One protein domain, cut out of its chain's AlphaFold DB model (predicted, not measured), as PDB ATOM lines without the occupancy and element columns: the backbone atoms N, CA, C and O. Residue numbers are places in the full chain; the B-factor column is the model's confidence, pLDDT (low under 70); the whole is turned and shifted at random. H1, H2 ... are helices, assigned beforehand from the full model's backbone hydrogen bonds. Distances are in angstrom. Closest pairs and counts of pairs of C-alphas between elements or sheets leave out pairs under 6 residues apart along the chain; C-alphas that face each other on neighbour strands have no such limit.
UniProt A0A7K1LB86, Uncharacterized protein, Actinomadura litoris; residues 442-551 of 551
ATOM      1  N   ALA A 442     162.392 191.098 150.690       86.62
ATOM      2  CA  ALA A 442     163.826 191.021 150.985       86.62
ATOM      3  C   ALA A 442     164.152 191.066 152.495       86.62
ATOM      4  O   ALA A 442     165.191 190.563 152.927       86.62
ATOM      5  N   THR A 443     163.267 191.636 153.319       85.56
ATOM      6  CA  THR A 443     163.444 191.707 154.778       85.56
ATOM      7  C   THR A 443     162.996 190.437 155.505       85.56
ATOM      8  O   THR A 443     163.482 190.153 156.605       85.56
ATOM      9  N   HIS A 444     162.117 189.650 154.887       81.62
ATOM     10  CA  HIS A 444     161.492 188.472 155.488       81.62
ATOM     11  C   HIS A 444     162.197 187.160 155.143       81.62
ATOM     12  O   HIS A 444     162.102 186.200 155.906       81.62
ATOM     13  N   ILE A 445     162.930 187.127 154.033       82.94
ATOM     14  CA  ILE A 445     163.603 185.923 153.554       82.94
ATOM     15  C   ILE A 445     164.945 185.656 154.247       82.94
ATOM     16  O   ILE A 445     165.672 186.572 154.652       82.94
ATOM     17  N   THR A 446     165.313 184.379 154.333       81.19
ATOM     18  CA  THR A 446     166.660 183.933 154.707       81.19
ATOM     19  C   THR A 446     167.494 183.663 153.447       81.19
ATOM     20  O   THR A 446     167.141 182.783 152.659       81.19
ATOM     21  N   PRO A 447     168.595 184.402 153.211       75.69
ATOM     22  CA  PRO A 447     169.464 184.187 152.057       75.69
ATOM     23  C   PRO A 447     170.503 183.094 152.358       75.69
ATOM     24  O   PRO A 447     171.694 183.368 152.452       75.69
ATOM     25  N   ASP A 448     170.057 181.863 152.576       79.00
ATOM     26  CA  ASP A 448     170.922 180.722 152.912       79.00
ATOM     27  C   ASP A 448     171.329 179.893 151.683       79.00
ATOM     28  O   ASP A 448     172.419 179.320 151.656       79.00
ATOM     29  N   HIS A 449     170.486 179.871 150.648       81.56
ATOM     30  CA  HIS A 449     170.683 179.031 149.471       81.56
ATOM     31  C   HIS A 449     171.033 179.840 148.202       81.56
ATOM     32  O   HIS A 449     170.248 180.709 147.792       81.56
ATOM     33  N   PRO A 450     172.152 179.530 147.506       85.00
ATOM     34  CA  PRO A 450     172.633 180.328 146.374       85.00
ATOM     35  C   PRO A 450     171.640 180.351 145.211       85.00
ATOM     36  O   PRO A 450     171.412 181.402 144.610       85.00
ATOM     37  N   ALA A 451     171.002 179.211 144.923       84.62
ATOM     38  CA  ALA A 451     170.034 179.095 143.836       84.62
ATOM     39  C   ALA A 451     168.822 180.005 144.060       84.62
ATOM     40  O   ALA A 451     168.372 180.684 143.141       84.62
ATOM     41  N   ALA A 452     168.305 180.041 145.289       82.00
ATOM     42  CA  ALA A 452     167.110 180.805 145.615       82.00
ATOM     43  C   ALA A 452     167.367 182.314 145.502       82.00
ATOM     44  O   ALA A 452     166.558 183.027 144.911       82.00
ATOM     45  N   VAL A 453     168.519 182.784 145.994       88.12
ATOM     46  CA  VAL A 453     168.932 184.191 145.877       88.12
ATOM     47  C   VAL A 453     169.175 184.572 144.417       88.12
ATOM     48  O   VAL A 453     168.672 185.600 143.968       88.12
ATOM     49  N   ALA A 454     169.868 183.729 143.647       88.81
ATOM     50  CA  ALA A 454     170.098 183.972 142.224       88.81
ATOM     51  C   ALA A 454     168.779 184.076 141.441       88.81
ATOM     52  O   ALA A 454     168.592 185.003 140.652       88.81
ATOM     53  N   VAL A 455     167.842 183.151 141.680       86.06
ATOM     54  CA  VAL A 455     166.526 183.140 141.021       86.06
ATOM     55  C   VAL A 455     165.694 184.354 141.440       86.06
ATOM     56  O   VAL A 455     165.047 184.963 140.588       86.06
ATOM     57  N   LEU A 456     165.739 184.756 142.713       88.06
ATOM     58  CA  LEU A 456     165.050 185.956 143.182       88.06
ATOM     59  C   LEU A 456     165.606 187.225 142.525       88.06
ATOM     60  O   LEU A 456     164.826 187.988 141.960       88.06
ATOM     61  N   LEU A 457     166.927 187.427 142.521       89.38
ATOM     62  CA  LEU A 457     167.568 188.571 141.853       89.38
ATOM     63  C   LEU A 457     167.208 188.630 140.363       89.38
ATOM     64  O   LEU A 457     166.818 189.684 139.858       89.38
ATOM     65  N   ASN A 458     167.230 187.480 139.687       87.94
ATOM     66  CA  ASN A 458     166.829 187.359 138.287       87.94
ATOM     67  C   ASN A 458     165.361 187.768 138.043       87.94
ATOM     68  O   ASN A 458     165.018 188.233 136.956       87.94
ATOM     69  N   HIS A 459     164.478 187.601 139.031       86.94
ATOM     70  CA  HIS A 459     163.078 188.019 138.928       86.94
ATOM     71  C   HIS A 459     162.818 189.456 139.401       86.94
ATOM     72  O   HIS A 459     161.895 190.066 138.861       86.94
ATOM     73  N   LEU A 460     163.632 190.001 140.314       87.31
ATOM     74  CA  LEU A 460     163.554 191.387 140.801       87.31
ATOM     75  C   LEU A 460     164.106 192.412 139.799       87.31
ATOM     76  O   LEU A 460     163.512 193.476 139.626       87.31
ATOM     77  N   GLY A 461     165.201 192.092 139.105       81.69
ATOM     78  CA  GLY A 461     165.828 193.004 138.140       81.69
ATOM     79  C   GLY A 461     164.865 193.488 137.041       81.69
ATOM     80  O   GLY A 461     164.687 194.694 136.879       81.69
ATOM     81  N   PRO A 462     164.169 192.586 136.316       81.88
ATOM     82  CA  PRO A 462     163.257 192.974 135.237       81.88
ATOM     83  C   PRO A 462     162.038 193.798 135.665       81.88
ATOM     84  O   PRO A 462     161.399 194.393 134.805       81.88
ATOM     85  N   VAL A 463     161.683 193.798 136.954       81.94
ATOM     86  CA  VAL A 463     160.536 194.558 137.486       81.94
ATOM     87  C   VAL A 463     160.958 195.886 138.121       81.94
ATOM     88  O   VAL A 463     160.129 196.559 138.722       81.94
ATOM     89  N   GLY A 464     162.236 196.274 137.995       81.38
ATOM     90  CA  GLY A 464     162.743 197.548 138.515       81.38
ATOM     91  C   GLY A 464     162.694 197.650 140.041       81.38
ATOM     92  O   GLY A 464     162.602 198.749 140.578       81.38
ATOM     93  N   ALA A 465     162.733 196.518 140.752       88.06
ATOM     94  CA  ALA A 465     162.648 196.473 142.211       88.06
ATOM     95  C   ALA A 465     163.999 196.792 142.878       88.06
ATOM     96  O   ALA A 465     164.504 196.002 143.678       88.06
ATOM     97  N   GLU A 466     164.597 197.934 142.525       87.12
ATOM     98  CA  GLU A 466     165.934 198.350 142.974       87.12
ATOM     99  C   GLU A 466     166.037 198.394 144.504       87.12
ATOM    100  O   GLU A 466     167.001 197.874 145.060       87.12
ATOM    101  N   ASP A 467     165.004 198.891 145.190       87.75
ATOM    102  CA  ASP A 467     164.959 198.940 146.657       87.75
ATOM    103  C   ASP A 467     165.014 197.539 147.291       87.75
ATOM    104  O   ASP A 467     165.704 197.326 148.288       87.75
ATOM    105  N   GLN A 468     164.338 196.553 146.691       89.94
ATOM    106  CA  GLN A 468     164.349 195.169 147.182       89.94
ATOM    107  C   GLN A 468     165.681 194.477 146.890       89.94
ATOM    108  O   GLN A 468     166.175 193.717 147.723       89.94
ATOM    109  N   VAL A 469     166.283 194.753 145.728       89.56
ATOM    110  CA  VAL A 469     167.634 194.276 145.400       89.56
ATOM    111  C   VAL A 469     168.638 194.856 146.394       89.56
ATOM    112  O   VAL A 469     169.390 194.098 147.003       89.56
ATOM    113  N   ALA A 470     168.605 196.167 146.639       88.81
ATOM    114  CA  ALA A 470     169.474 196.825 147.608       88.81
ATOM    115  C   ALA A 470     169.278 196.266 149.028       88.81
ATOM    116  O   ALA A 470     170.257 195.934 149.694       88.81
ATOM    117  N   ALA A 471     168.029 196.084 149.469       89.38
ATOM    118  CA  ALA A 471     167.715 195.506 150.774       89.38
ATOM    119  C   ALA A 471     168.225 194.063 150.920       89.38
ATOM    120  O   ALA A 471     168.729 193.697 151.981       89.38
ATOM    121  N   LEU A 472     168.130 193.246 149.865       89.00
ATOM    122  CA  LEU A 472     168.643 191.876 149.872       89.00
ATOM    123  C   LEU A 472     170.172 191.848 149.938       89.00
ATOM    124  O   LEU A 472     170.732 191.110 150.745       89.00
ATOM    125  N   LEU A 473     170.848 192.659 149.124       88.81
ATOM    126  CA  LEU A 473     172.312 192.719 149.083       88.81
ATOM    127  C   LEU A 473     172.904 193.308 150.373       88.81
ATOM    128  O   LEU A 473     173.950 192.851 150.821       88.81
ATOM    129  N   ALA A 474     172.210 194.248 151.023       88.56
ATOM    130  CA  ALA A 474     172.620 194.819 152.310       88.56
ATOM    131  C   ALA A 474     172.636 193.796 153.463       88.56
ATOM    132  O   ALA A 474     173.257 194.042 154.496       88.56
ATOM    133  N   ARG A 475     171.970 192.645 153.302       86.75
ATOM    134  CA  ARG A 475     172.000 191.529 154.265       86.75
ATOM    135  C   ARG A 475     173.195 190.595 154.076       86.75
ATOM    136  O   ARG A 475     173.244 189.552 154.720       86.75
ATOM    137  N   ASP A 476     174.110 190.957 153.186       86.00
ATOM    138  CA  ASP A 476     175.342 190.235 152.892       86.00
ATOM    139  C   ASP A 476     175.143 188.739 152.555       86.00
ATOM    140  O   ASP A 476     175.714 187.855 153.204       86.00
ATOM    141  N   PRO A 477     174.310 188.410 151.542       84.94
ATOM    142  CA  PRO A 477     174.106 187.030 151.107       84.94
ATOM    143  C   PRO A 477     175.432 186.323 150.787       84.94
ATOM    144  O   PRO A 477     175.611 185.154 151.130       84.94
ATOM    145  N   ALA A 478     176.395 187.030 150.190       86.88
ATOM    146  CA  ALA A 478     177.707 186.490 149.853       86.88
ATOM    147  C   ALA A 478     178.498 185.982 151.066       86.88
ATOM    148  O   ALA A 478     179.325 185.088 150.885       86.88
ATOM    149  N   ALA A 479     178.248 186.479 152.282       85.19
ATOM    150  CA  ALA A 479     178.886 185.986 153.504       85.19
ATOM    151  C   ALA A 479     178.176 184.772 154.128       85.19
ATOM    152  O   ALA A 479     178.820 183.963 154.797       85.19
ATOM    153  N   HIS A 480     176.867 184.625 153.913       82.00
ATOM    154  CA  HIS A 480     176.032 183.661 154.645       82.00
ATOM    155  C   HIS A 480     175.616 182.426 153.842       82.00
ATOM    156  O   HIS A 480     175.273 181.402 154.433       82.00
ATOM    157  N   ILE A 481     175.673 182.495 152.515       86.94
ATOM    158  CA  ILE A 481     175.253 181.407 151.631       86.94
ATOM    159  C   ILE A 481     176.201 180.198 151.715       86.94
ATOM    160  O   ILE A 481     177.429 180.360 151.808       86.94
ATOM    161  N   THR A 482     175.630 178.990 151.646       85.31
ATOM    162  CA  THR A 482     176.384 177.732 151.521       85.31
ATOM    163  C   THR A 482     176.961 177.571 150.115       85.31
ATOM    164  O   THR A 482     176.301 177.855 149.118       85.31
ATOM    165  N   LEU A 483     178.216 177.124 150.028       86.31
ATOM    166  CA  LEU A 483     178.962 176.987 148.769       86.31
ATOM    167  C   LEU A 483     179.143 175.509 148.379       86.31
ATOM    168  O   LEU A 483     180.195 175.097 147.905       86.31
ATOM    169  N   ASP A 484     178.109 174.704 148.609       84.75
ATOM    170  CA  ASP A 484     178.095 173.251 148.429       84.75
ATOM    171  C   ASP A 484     177.835 172.807 146.979       84.75
ATOM    172  O   ASP A 484     178.321 171.755 146.560       84.75
ATOM    173  N   ASP A 485     177.120 173.616 146.189       84.56
ATOM    174  CA  ASP A 485     176.827 173.330 144.780       84.56
ATOM    175  C   ASP A 485     177.463 174.360 143.831       84.56
ATOM    176  O   ASP A 485     177.030 175.512 143.710       84.56
ATOM    177  N   ARG A 486     178.472 173.899 143.080       87.19
ATOM    178  CA  ARG A 486     179.206 174.695 142.083       87.19
ATOM    179  C   ARG A 486     178.308 175.378 141.045       87.19
ATOM    180  O   ARG A 486     178.631 176.475 140.595       87.19
ATOM    181  N   TYR A 487     177.221 174.734 140.624       86.56
ATOM    182  CA  TYR A 487     176.350 175.247 139.569       86.56
ATOM    183  C   TYR A 487     175.553 176.443 140.084       86.56
ATOM    184  O   TYR A 487     175.491 177.483 139.424       86.56
ATOM    185  N   PHE A 488     175.002 176.328 141.293       87.00
ATOM    186  CA  PHE A 488     174.230 177.406 141.905       87.00
ATOM    187  C   PHE A 488     175.101 178.588 142.331       87.00
ATOM    188  O   PHE A 488     174.677 179.734 142.178       87.00
ATOM    189  N   VAL A 489     176.333 178.337 142.780       89.56
ATOM    190  CA  VAL A 489     177.303 179.399 143.093       89.56
ATOM    191  C   VAL A 489     177.656 180.208 141.840       89.56
ATOM    192  O   VAL A 489     177.599 181.437 141.866       89.56
ATOM    193  N   GLY A 490     177.947 179.540 140.717       87.81
ATOM    194  CA  GLY A 490     178.215 180.215 139.442       87.81
ATOM    195  C   GLY A 490     177.011 181.015 138.924       87.81
ATOM    196  O   GLY A 490     177.167 182.133 138.419       87.81
ATOM    197  N   ALA A 491     175.795 180.484 139.092       87.81
ATOM    198  CA  ALA A 491     174.563 181.196 138.753       87.81
ATOM    199  C   ALA A 491     174.385 182.469 139.598       87.81
ATOM    200  O   ALA A 491     174.065 183.523 139.048       87.81
ATOM    201  N   LEU A 492     174.648 182.398 140.906       90.69
ATOM    202  CA  LEU A 492     174.598 183.554 141.801       90.69
ATOM    203  C   LEU A 492     175.644 184.611 141.435       90.69
ATOM    204  O   LEU A 492     175.283 185.776 141.293       90.69
ATOM    205  N   LEU A 493     176.904 184.217 141.227       90.50
ATOM    206  CA  LEU A 493     177.976 185.124 140.788       90.50
ATOM    207  C   LEU A 493     177.584 185.882 139.521       90.50
ATOM    208  O   LEU A 493     177.741 187.099 139.450       90.50
ATOM    209  N   THR A 494     177.020 185.167 138.547       90.38
ATOM    210  CA  THR A 494     176.540 185.768 137.300       90.38
ATOM    211  C   THR A 494     175.454 186.809 137.579       90.38
ATOM    212  O   THR A 494     175.515 187.912 137.048       90.38
ATOM    213  N   GLN A 495     174.474 186.496 138.433       90.38
ATOM    214  CA  GLN A 495     173.395 187.436 138.758       90.38
ATOM    215  C   GLN A 495     173.896 188.660 139.535       90.38
ATOM    216  O   GLN A 495     173.505 189.778 139.211       90.38
ATOM    217  N   LEU A 496     174.806 188.486 140.495       91.56
ATOM    218  CA  LEU A 496     175.419 189.598 141.229       91.56
ATOM    219  C   LEU A 496     176.195 190.538 140.294       91.56
ATOM    220  O   LEU A 496     176.080 191.755 140.420       91.56
ATOM    221  N   GLN A 497     176.920 189.988 139.315       89.94
ATOM    222  CA  GLN A 497     177.611 190.773 138.286       89.94
ATOM    223  C   GLN A 497     176.635 191.538 137.386       89.94
ATOM    224  O   GLN A 497     176.859 192.711 137.104       89.94
ATOM    225  N   VAL A 498     175.537 190.902 136.960       89.00
ATOM    226  CA  VAL A 498     174.491 191.560 136.154       89.00
ATOM    227  C   VAL A 498     173.848 192.722 136.920       89.00
ATOM    228  O   VAL A 498     173.505 193.731 136.311       89.00
ATOM    229  N   MET A 499     173.723 192.606 138.243       86.44
ATOM    230  CA  MET A 499     173.200 193.662 139.117       86.44
ATOM    231  C   MET A 499     174.246 194.720 139.512       86.44
ATOM    232  O   MET A 499     173.894 195.677 140.196       86.44
ATOM    233  N   GLY A 500     175.519 194.569 139.124       88.31
ATOM    234  CA  GLY A 500     176.596 195.483 139.532       88.31
ATOM    235  C   GLY A 500     176.888 195.462 141.037       88.31
ATOM    236  O   GLY A 500     177.323 196.461 141.604       88.31
ATOM    237  N   ALA A 501     176.615 194.342 141.712       90.56
ATOM    238  CA  ALA A 501     176.798 194.188 143.153       90.56
ATOM    239  C   ALA A 501     178.270 193.894 143.506       90.56
ATOM    240  O   ALA A 501     178.583 192.827 144.037       90.56
ATOM    241  N   ASP A 502     179.175 194.822 143.190       89.81
ATOM    242  CA  ASP A 502     180.632 194.613 143.228       89.81
ATOM    243  C   ASP A 502     181.150 194.137 144.597       89.81
ATOM    244  O   ASP A 502     181.982 193.232 144.659       89.81
ATOM    245  N   GLU A 503     180.619 194.680 145.700       90.00
ATOM    246  CA  GLU A 503     180.992 194.263 147.062       90.00
ATOM    247  C   GLU A 503     180.618 192.800 147.342       90.00
ATOM    248  O   GLU A 503     181.417 192.040 147.889       90.00
ATOM    249  N   GLN A 504     179.430 192.374 146.904       91.81
ATOM    250  CA  GLN A 504     178.956 190.996 147.059       91.81
ATOM    251  C   GLN A 504     179.699 190.035 146.124       91.81
ATOM    252  O   GLN A 504     180.007 188.909 146.514       91.81
ATOM    253  N   VAL A 505     180.035 190.475 144.904       92.56
ATOM    254  CA  VAL A 505     180.883 189.705 143.981       92.56
ATOM    255  C   VAL A 505     182.261 189.484 144.598       92.56
ATOM    256  O   VAL A 505     182.737 188.350 144.586       92.56
ATOM    257  N   ALA A 506     182.888 190.519 145.162       90.31
ATOM    258  CA  ALA A 506     184.188 190.404 145.821       90.31
ATOM    259  C   ALA A 506     184.128 189.452 147.025       90.31
ATOM    260  O   ALA A 506     184.889 188.485 147.072       90.31
ATOM    261  N   ALA A 507     183.164 189.650 147.931       91.12
ATOM    262  CA  ALA A 507     182.989 188.814 149.119       91.12
ATOM    263  C   ALA A 507     182.755 187.334 148.773       91.12
ATOM    264  O   ALA A 507     183.366 186.447 149.374       91.12
ATOM    265  N   LEU A 508     181.910 187.052 147.774       92.06
ATOM    266  CA  LEU A 508     181.657 185.683 147.331       92.06
ATOM    267  C   LEU A 508     182.910 185.081 146.693       92.06
ATOM    268  O   LEU A 508     183.270 183.953 147.015       92.06
ATOM    269  N   THR A 509     183.596 185.845 145.835       92.00
ATOM    270  CA  THR A 509     184.808 185.412 145.123       92.00
ATOM    271  C   THR A 509     185.948 185.069 146.082       92.00
ATOM    272  O   THR A 509     186.617 184.055 145.880       92.00
ATOM    273  N   ASP A 510     186.135 185.844 147.150       90.88
ATOM    274  CA  ASP A 510     187.186 185.616 148.150       90.88
ATOM    275  C   ASP A 510     187.000 184.302 148.927       90.88
ATOM    276  O   ASP A 510     187.982 183.675 149.334       90.88
ATOM    277  N   ARG A 511     185.752 183.838 149.087       92.19
ATOM    278  CA  ARG A 511     185.433 182.565 149.755       92.19
ATOM    279  C   ARG A 511     185.679 181.338 148.869       92.19
ATOM    280  O   ARG A 511     185.988 180.269 149.394       92.19
ATOM    281  N   LEU A 512     185.578 181.466 147.541       92.69
ATOM    282  CA  LEU A 512     185.578 180.322 146.608       92.69
ATOM    283  C   LEU A 512     186.812 179.408 146.715       92.69
ATOM    284  O   LEU A 512     186.620 178.190 146.740       92.69
ATOM    285  N   PRO A 513     188.069 179.909 146.785       92.19
ATOM    286  CA  PRO A 513     189.236 179.028 146.840       92.19
ATOM    287  C   PRO A 513     189.275 178.154 148.097       92.19
ATOM    288  O   PRO A 513     189.685 176.999 148.016       92.19
ATOM    289  N   ALA A 514     188.838 178.690 149.242       89.75
ATOM    290  CA  ALA A 514     188.831 177.964 150.513       89.75
ATOM    291  C   ALA A 514     187.824 176.801 150.514       89.75
ATOM    292  O   ALA A 514     188.080 175.772 151.129       89.75
ATOM    293  N   GLU A 515     186.729 176.941 149.764       89.69
ATOM    294  CA  GLU A 515     185.697 175.911 149.575       89.69
ATOM    295  C   GLU A 515     186.001 174.964 148.396       89.69
ATOM    296  O   GLU A 515     185.170 174.150 148.000       89.69
ATOM    297  N   GLY A 516     187.187 175.068 147.783       89.81
ATOM    298  CA  GLY A 516     187.583 174.220 146.654       89.81
ATOM    299  C   GLY A 516     186.925 174.582 145.315       89.81
ATOM    300  O   GLY A 516     187.059 173.838 144.344       89.81
ATOM    301  N   LEU A 517     186.267 175.739 145.211       91.38
ATOM    302  CA  LEU A 517     185.606 176.235 143.995       91.38
ATOM    303  C   LEU A 517     186.535 177.127 143.146       91.38
ATOM    304  O   LEU A 517     186.130 178.170 142.627       91.38
ATOM    305  N   PHE A 518     187.802 176.729 142.989       91.31
ATOM    306  CA  PHE A 518     188.819 177.545 142.309       91.31
ATOM    307  C   PHE A 518     188.497 177.815 140.829       91.31
ATOM    308  O   PHE A 518     188.793 178.888 140.315       91.31
ATOM    309  N   ASP A 519     187.814 176.891 140.150       89.94
ATOM    310  CA  ASP A 519     187.373 177.102 138.767       89.94
ATOM    311  C   ASP A 519     186.417 178.295 138.633       89.94
ATOM    312  O   ASP A 519     186.552 179.077 137.690       89.94
ATOM    313  N   GLU A 520     185.473 178.467 139.566       90.06
ATOM    314  CA  GLU A 520     184.554 179.613 139.566       90.06
ATOM    315  C   GLU A 520     185.294 180.908 139.931       90.06
ATOM    316  O   GLU A 520     185.068 181.938 139.299       90.06
ATOM    317  N   PHE A 521     186.274 180.846 140.841       92.12
ATOM    318  CA  PHE A 521     187.169 181.972 141.142       92.12
ATOM    319  C   PHE A 521     187.909 182.482 139.899       92.12
ATOM    320  O   PHE A 521     188.003 183.691 139.683       92.12
ATOM    321  N   LEU A 522     188.394 181.577 139.043       92.00
ATOM    322  CA  LEU A 522     189.084 181.935 137.800       92.00
ATOM    323  C   LEU A 522     188.154 182.545 136.741       92.00
ATOM    324  O   LEU A 522     188.647 183.164 135.796       92.00
ATOM    325  N   ARG A 523     186.831 182.367 136.850       87.50
ATOM    326  CA  ARG A 523     185.850 182.946 135.913       87.50
ATOM    327  C   ARG A 523     185.557 184.422 136.183       87.50
ATOM    328  O   ARG A 523     184.919 185.057 135.347       87.50
ATOM    329  N   VAL A 524     186.011 184.961 137.311       87.50
ATOM    330  CA  VAL A 524     185.784 186.356 137.698       87.50
ATOM    331  C   VAL A 524     186.899 187.248 137.145       87.50
ATOM    332  O   VAL A 524     188.082 186.985 137.347       87.50
ATOM    333  N   ALA A 525     186.507 188.324 136.456       86.81
ATOM    334  CA  ALA A 525     187.407 189.358 135.941       86.81
ATOM    335  C   ALA A 525     188.635 188.788 135.186       86.81
ATOM    336  O   ALA A 525     188.487 188.021 134.234       86.81
ATOM    337  N   ASP A 526     189.849 189.175 135.585       89.75
ATOM    338  CA  ASP A 526     191.120 188.760 134.986       89.75
ATOM    339  C   ASP A 526     191.817 187.621 135.756       89.75
ATOM    340  O   ASP A 526     192.984 187.304 135.489       89.75
ATOM    341  N   HIS A 527     191.118 186.962 136.689       92.88
ATOM    342  CA  HIS A 527     191.703 185.938 137.560       92.88
ATOM    343  C   HIS A 527     192.308 184.770 136.781       92.88
ATOM    344  O   HIS A 527     193.383 184.294 137.141       92.88
ATOM    345  N   ARG A 528     191.699 184.359 135.664       92.44
ATOM    346  CA  ARG A 528     192.265 183.324 134.782       92.44
ATOM    347  C   ARG A 528     193.668 183.664 134.266       92.44
ATOM    348  O   ARG A 528     194.466 182.758 134.048       92.44
ATOM    349  N   VAL A 529     193.966 184.946 134.050       92.81
ATOM    350  CA  VAL A 529     195.292 185.401 133.606       92.81
ATOM    351  C   VAL A 529     196.230 185.524 134.800       92.81
ATOM    352  O   VAL A 529     197.351 185.023 134.746       92.81
ATOM    353  N   ARG A 530     195.769 186.156 135.885       92.62
ATOM    354  CA  ARG A 530     196.586 186.410 137.080       92.62
ATOM    355  C   ARG A 530     197.020 185.127 137.773       92.62
ATOM    356  O   ARG A 530     198.189 184.994 138.094       92.62
ATOM    357  N   TYR A 531     196.106 184.180 137.947       93.62
ATOM    358  CA  TYR A 531     196.328 182.915 138.650       93.62
ATOM    359  C   TYR A 531     196.554 181.748 137.679       93.62
ATOM    360  O   TYR A 531     196.209 180.605 137.977       93.62
ATOM    361  N   ARG A 532     197.129 182.025 136.500       93.69
ATOM    362  CA  ARG A 532     197.390 181.025 135.452       93.69
ATOM    363  C   ARG A 532     198.171 179.808 135.962       93.69
ATOM    364  O   ARG A 532     197.913 178.701 135.502       93.69
ATOM    365  N   PHE A 533     199.105 180.024 136.887       92.62
ATOM    366  CA  PHE A 533     199.950 178.986 137.487       92.62
ATOM    367  C   PHE A 533     199.449 178.527 138.869       92.62
ATOM    368  O   PHE A 533     200.155 177.828 139.587       92.62
ATOM    369  N   GLY A 534     198.223 178.890 139.251       90.88
ATOM    370  CA  GLY A 534     197.643 178.560 140.552       90.88
ATOM    371  C   GLY A 534     197.756 179.688 141.580       90.88
ATOM    372  O   GLY A 534     197.996 180.853 141.245       90.88
ATOM    373  N   ARG A 535     197.509 179.344 142.846       92.44
ATOM    374  CA  ARG A 535     197.418 180.265 143.987       92.44
ATOM    375  C   ARG A 535     198.267 179.731 145.138       92.44
ATOM    376  O   ARG A 535     198.136 178.565 145.496       92.44
ATOM    377  N   GLU A 536     199.086 180.595 145.720       92.19
ATOM    378  CA  GLU A 536     199.864 180.306 146.925       92.19
ATOM    379  C   GLU A 536     198.944 180.142 148.154       92.19
ATOM    380  O   GLU A 536     197.835 180.696 148.173       92.19
ATOM    381  N   PRO A 537     199.372 179.441 149.223       88.06
ATOM    382  CA  PRO A 537     198.573 179.294 150.444       88.06
ATOM    383  C   PRO A 537     198.174 180.628 151.097       88.06
ATOM    384  O   PRO A 537     197.107 180.724 151.701       88.06
ATOM    385  N   ASP A 538     198.998 181.669 150.943       88.38
ATOM    386  CA  ASP A 538     198.725 183.032 151.425       88.38
ATOM    387  C   ASP A 538     197.761 183.828 150.521       88.38
ATOM    388  O   ASP A 538     197.346 184.940 150.848       88.38
ATOM    389  N   GLY A 539     197.388 183.240 149.388       87.12
ATOM    390  CA  GLY A 539     196.423 183.740 148.432       87.12
ATOM    391  C   GLY A 539     196.944 184.574 147.285       87.12
ATOM    392  O   GLY A 539     196.142 185.018 146.460       87.12
ATOM    393  N   ARG A 540     198.259 184.744 147.178       92.62
ATOM    394  CA  ARG A 540     198.877 185.406 146.029       92.62
ATOM    395  C   ARG A 540     198.860 184.500 144.793       92.62
ATOM    396  O   ARG A 540     198.776 183.280 144.925       92.62
ATOM    397  N   PRO A 541     198.928 185.064 143.576       93.25
ATOM    398  CA  PRO A 541     199.180 184.262 142.388       93.25
ATOM    399  C   PRO A 541     200.523 183.545 142.498       93.25
ATOM    400  O   PRO A 541     201.518 184.174 142.860       93.25
ATOM    401  N   ALA A 542     200.540 182.253 142.177       93.50
ATOM    402  CA  ALA A 542     201.781 181.491 142.130       93.50
ATOM    403  C   ALA A 542     202.685 182.010 141.001       93.50
ATOM    404  O   ALA A 542     202.205 182.448 139.947       93.50
ATOM    405  N   HIS A 543     203.997 181.956 141.223       91.00
ATOM    406  CA  HIS A 543     204.972 182.200 140.161       91.00
ATOM    407  C   HIS A 543     204.873 181.113 139.077       91.00
ATOM    408  O   HIS A 543     204.304 180.048 139.301       91.00
ATOM    409  N   GLU A 544     205.398 181.387 137.880       92.31
ATOM    410  CA  GLU A 544     205.522 180.360 136.841       92.31
ATOM    411  C   GLU A 544     206.408 179.220 137.351       92.31
ATOM    412  O   GLU A 544     207.520 179.469 137.808       92.31
ATOM    413  N   TRP A 545     205.889 177.995 137.278       91.75
ATOM    414  CA  TRP A 545     206.590 176.770 137.650       91.75
ATOM    415  C   TRP A 545     206.419 175.714 136.553       91.75
ATOM    416  O   TRP A 545     205.418 175.699 135.823       91.75
ATOM    417  N   GLY A 546     207.419 174.850 136.414       89.88
ATOM    418  CA  GLY A 546     207.486 173.763 135.442       89.88
ATOM    419  C   GLY A 546     207.786 172.415 136.093       89.88
ATOM    420  O   GLY A 546     207.781 172.273 137.310       89.88
ATOM    421  N   TRP A 547     208.040 171.395 135.268       90.75
ATOM    422  CA  TRP A 547     208.340 170.040 135.755       90.75
ATOM    423  C   TRP A 547     209.603 169.989 136.631       90.75
ATOM    424  O   TRP A 547     209.652 169.209 137.576       90.75
ATOM    425  N   ASP A 548     210.579 170.855 136.347       92.44
ATOM    426  CA  ASP A 548     211.853 170.936 137.070       92.44
ATOM    427  C   ASP A 548     211.701 171.475 138.511       92.44
ATOM    428  O   ASP A 548     212.592 171.281 139.332       92.44
ATOM    429  N   ASP A 549     210.570 172.111 138.843       85.12
ATOM    430  CA  ASP A 549     210.275 172.629 140.189       85.12
ATOM    431  C   ASP A 549     209.589 171.585 141.106       85.12
ATOM    432  O   ASP A 549     209.276 171.888 142.259       85.12
ATOM    433  N   LEU A 550     209.313 170.371 140.600       85.50
ATOM    434  CA  LEU A 550     208.566 169.306 141.295       85.50
ATOM    435  C   LEU A 550     209.452 168.190 141.891       85.50
ATOM    436  O   LEU A 550     208.905 167.205 142.398       85.50
ATOM    437  N   GLU A 551     210.780 168.303 141.782       69.69
ATOM    438  CA  GLU A 551     211.752 167.299 142.265       69.69
ATOM    439  C   GLU A 551     211.999 167.310 143.781       69.69
ATOM    440  O   GLU A 551     212.105 168.402 144.389       69.69
TER     441      GLU A 551
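Overview. This is residues 442 to 551 of the 551 residues of an uncharacterized protein of Actinomadura litoris (UniProt A0A7K1LB86). Two helical hairpins, H1 with H2 and H4 with H5, stand side by side as a body of nearly aligned helices, joined through the short helix H3, with H1 packed on H4. From this body the short helices H6 and H7 and then a long tail, residues 531 to 551 with H8 near its end, draw the whole out into a rod. The printed part has 110 residues with eight named helices, H1 to H8 in that order, and no named strand: all helix. It is only just loose, close to compact, with a radius of gyration of the C-alphas of 16.2 A and spans of 56 by 22 by 21 A.

Arrangement. H1, residues 450 to 463, and H2, residues 466 to 473, form a helical hairpin: they touch at a shallow tilt of 13 degrees, opposite ways, H1 with residues 457 to 461 alone, the closest C-alphas being those of Leu 457 and Val 469, 6.7 A apart. H3, residues 477 to 480, meets H2 only through their link. H4, residues 486 to 498, touches H1 at a shallow tilt of 28 degrees, the same way; their closest C-alphas, Ala 454 and Leu 492, are 4.5 A apart. H5, residues 502 to 511, forms a helical hairpin with H4, at a shallow tilt of 22 degrees, opposite ways; H4 touches it with residues 493 to 497 alone, the closest C-alphas being Leu 496 and Val 505, 6.1 A apart. H5 also touches H3, with the closest C-alphas, Ala 478 and Leu 508, 4.8 A apart. H6, residues 518 to 522, is close to but not clearly touching H5, the closest C-alphas being Thr 509 and Phe 521, 5.8 A apart. H7, residues 527 to 530, is close to but not clearly touching H6, the closest C-alphas being Leu 522 and Arg 528, 4.6 A apart. H8, residues 547 to 550, touches no helix. Every O i to N i+4 pair is within hydrogen-bond range in H2, H4 and H6, against 8 of 10 in H1 and 5 of 6 in H5; H3, H7 and H8 are too short for such a pair.

Along the chain. H1 begins at C-alpha 450 (172.633, 180.328, 146.374) and is 20.7 A long. H4 measures 18.5 A, H5 14.5 A and H2 10.5 A. H8 ends at C-alpha 550 (208.566, 169.306, 141.295).

Size, cuts and confidence. The two C-alphas farthest apart, Val 463 and Glu 551, are 58.2 A apart. The printed part has no cut, and the link from H7 to H8, 16 residues, is long. The mean pLDDT of the printed part is 88.3, and residue 551, the chain's last, is under 70.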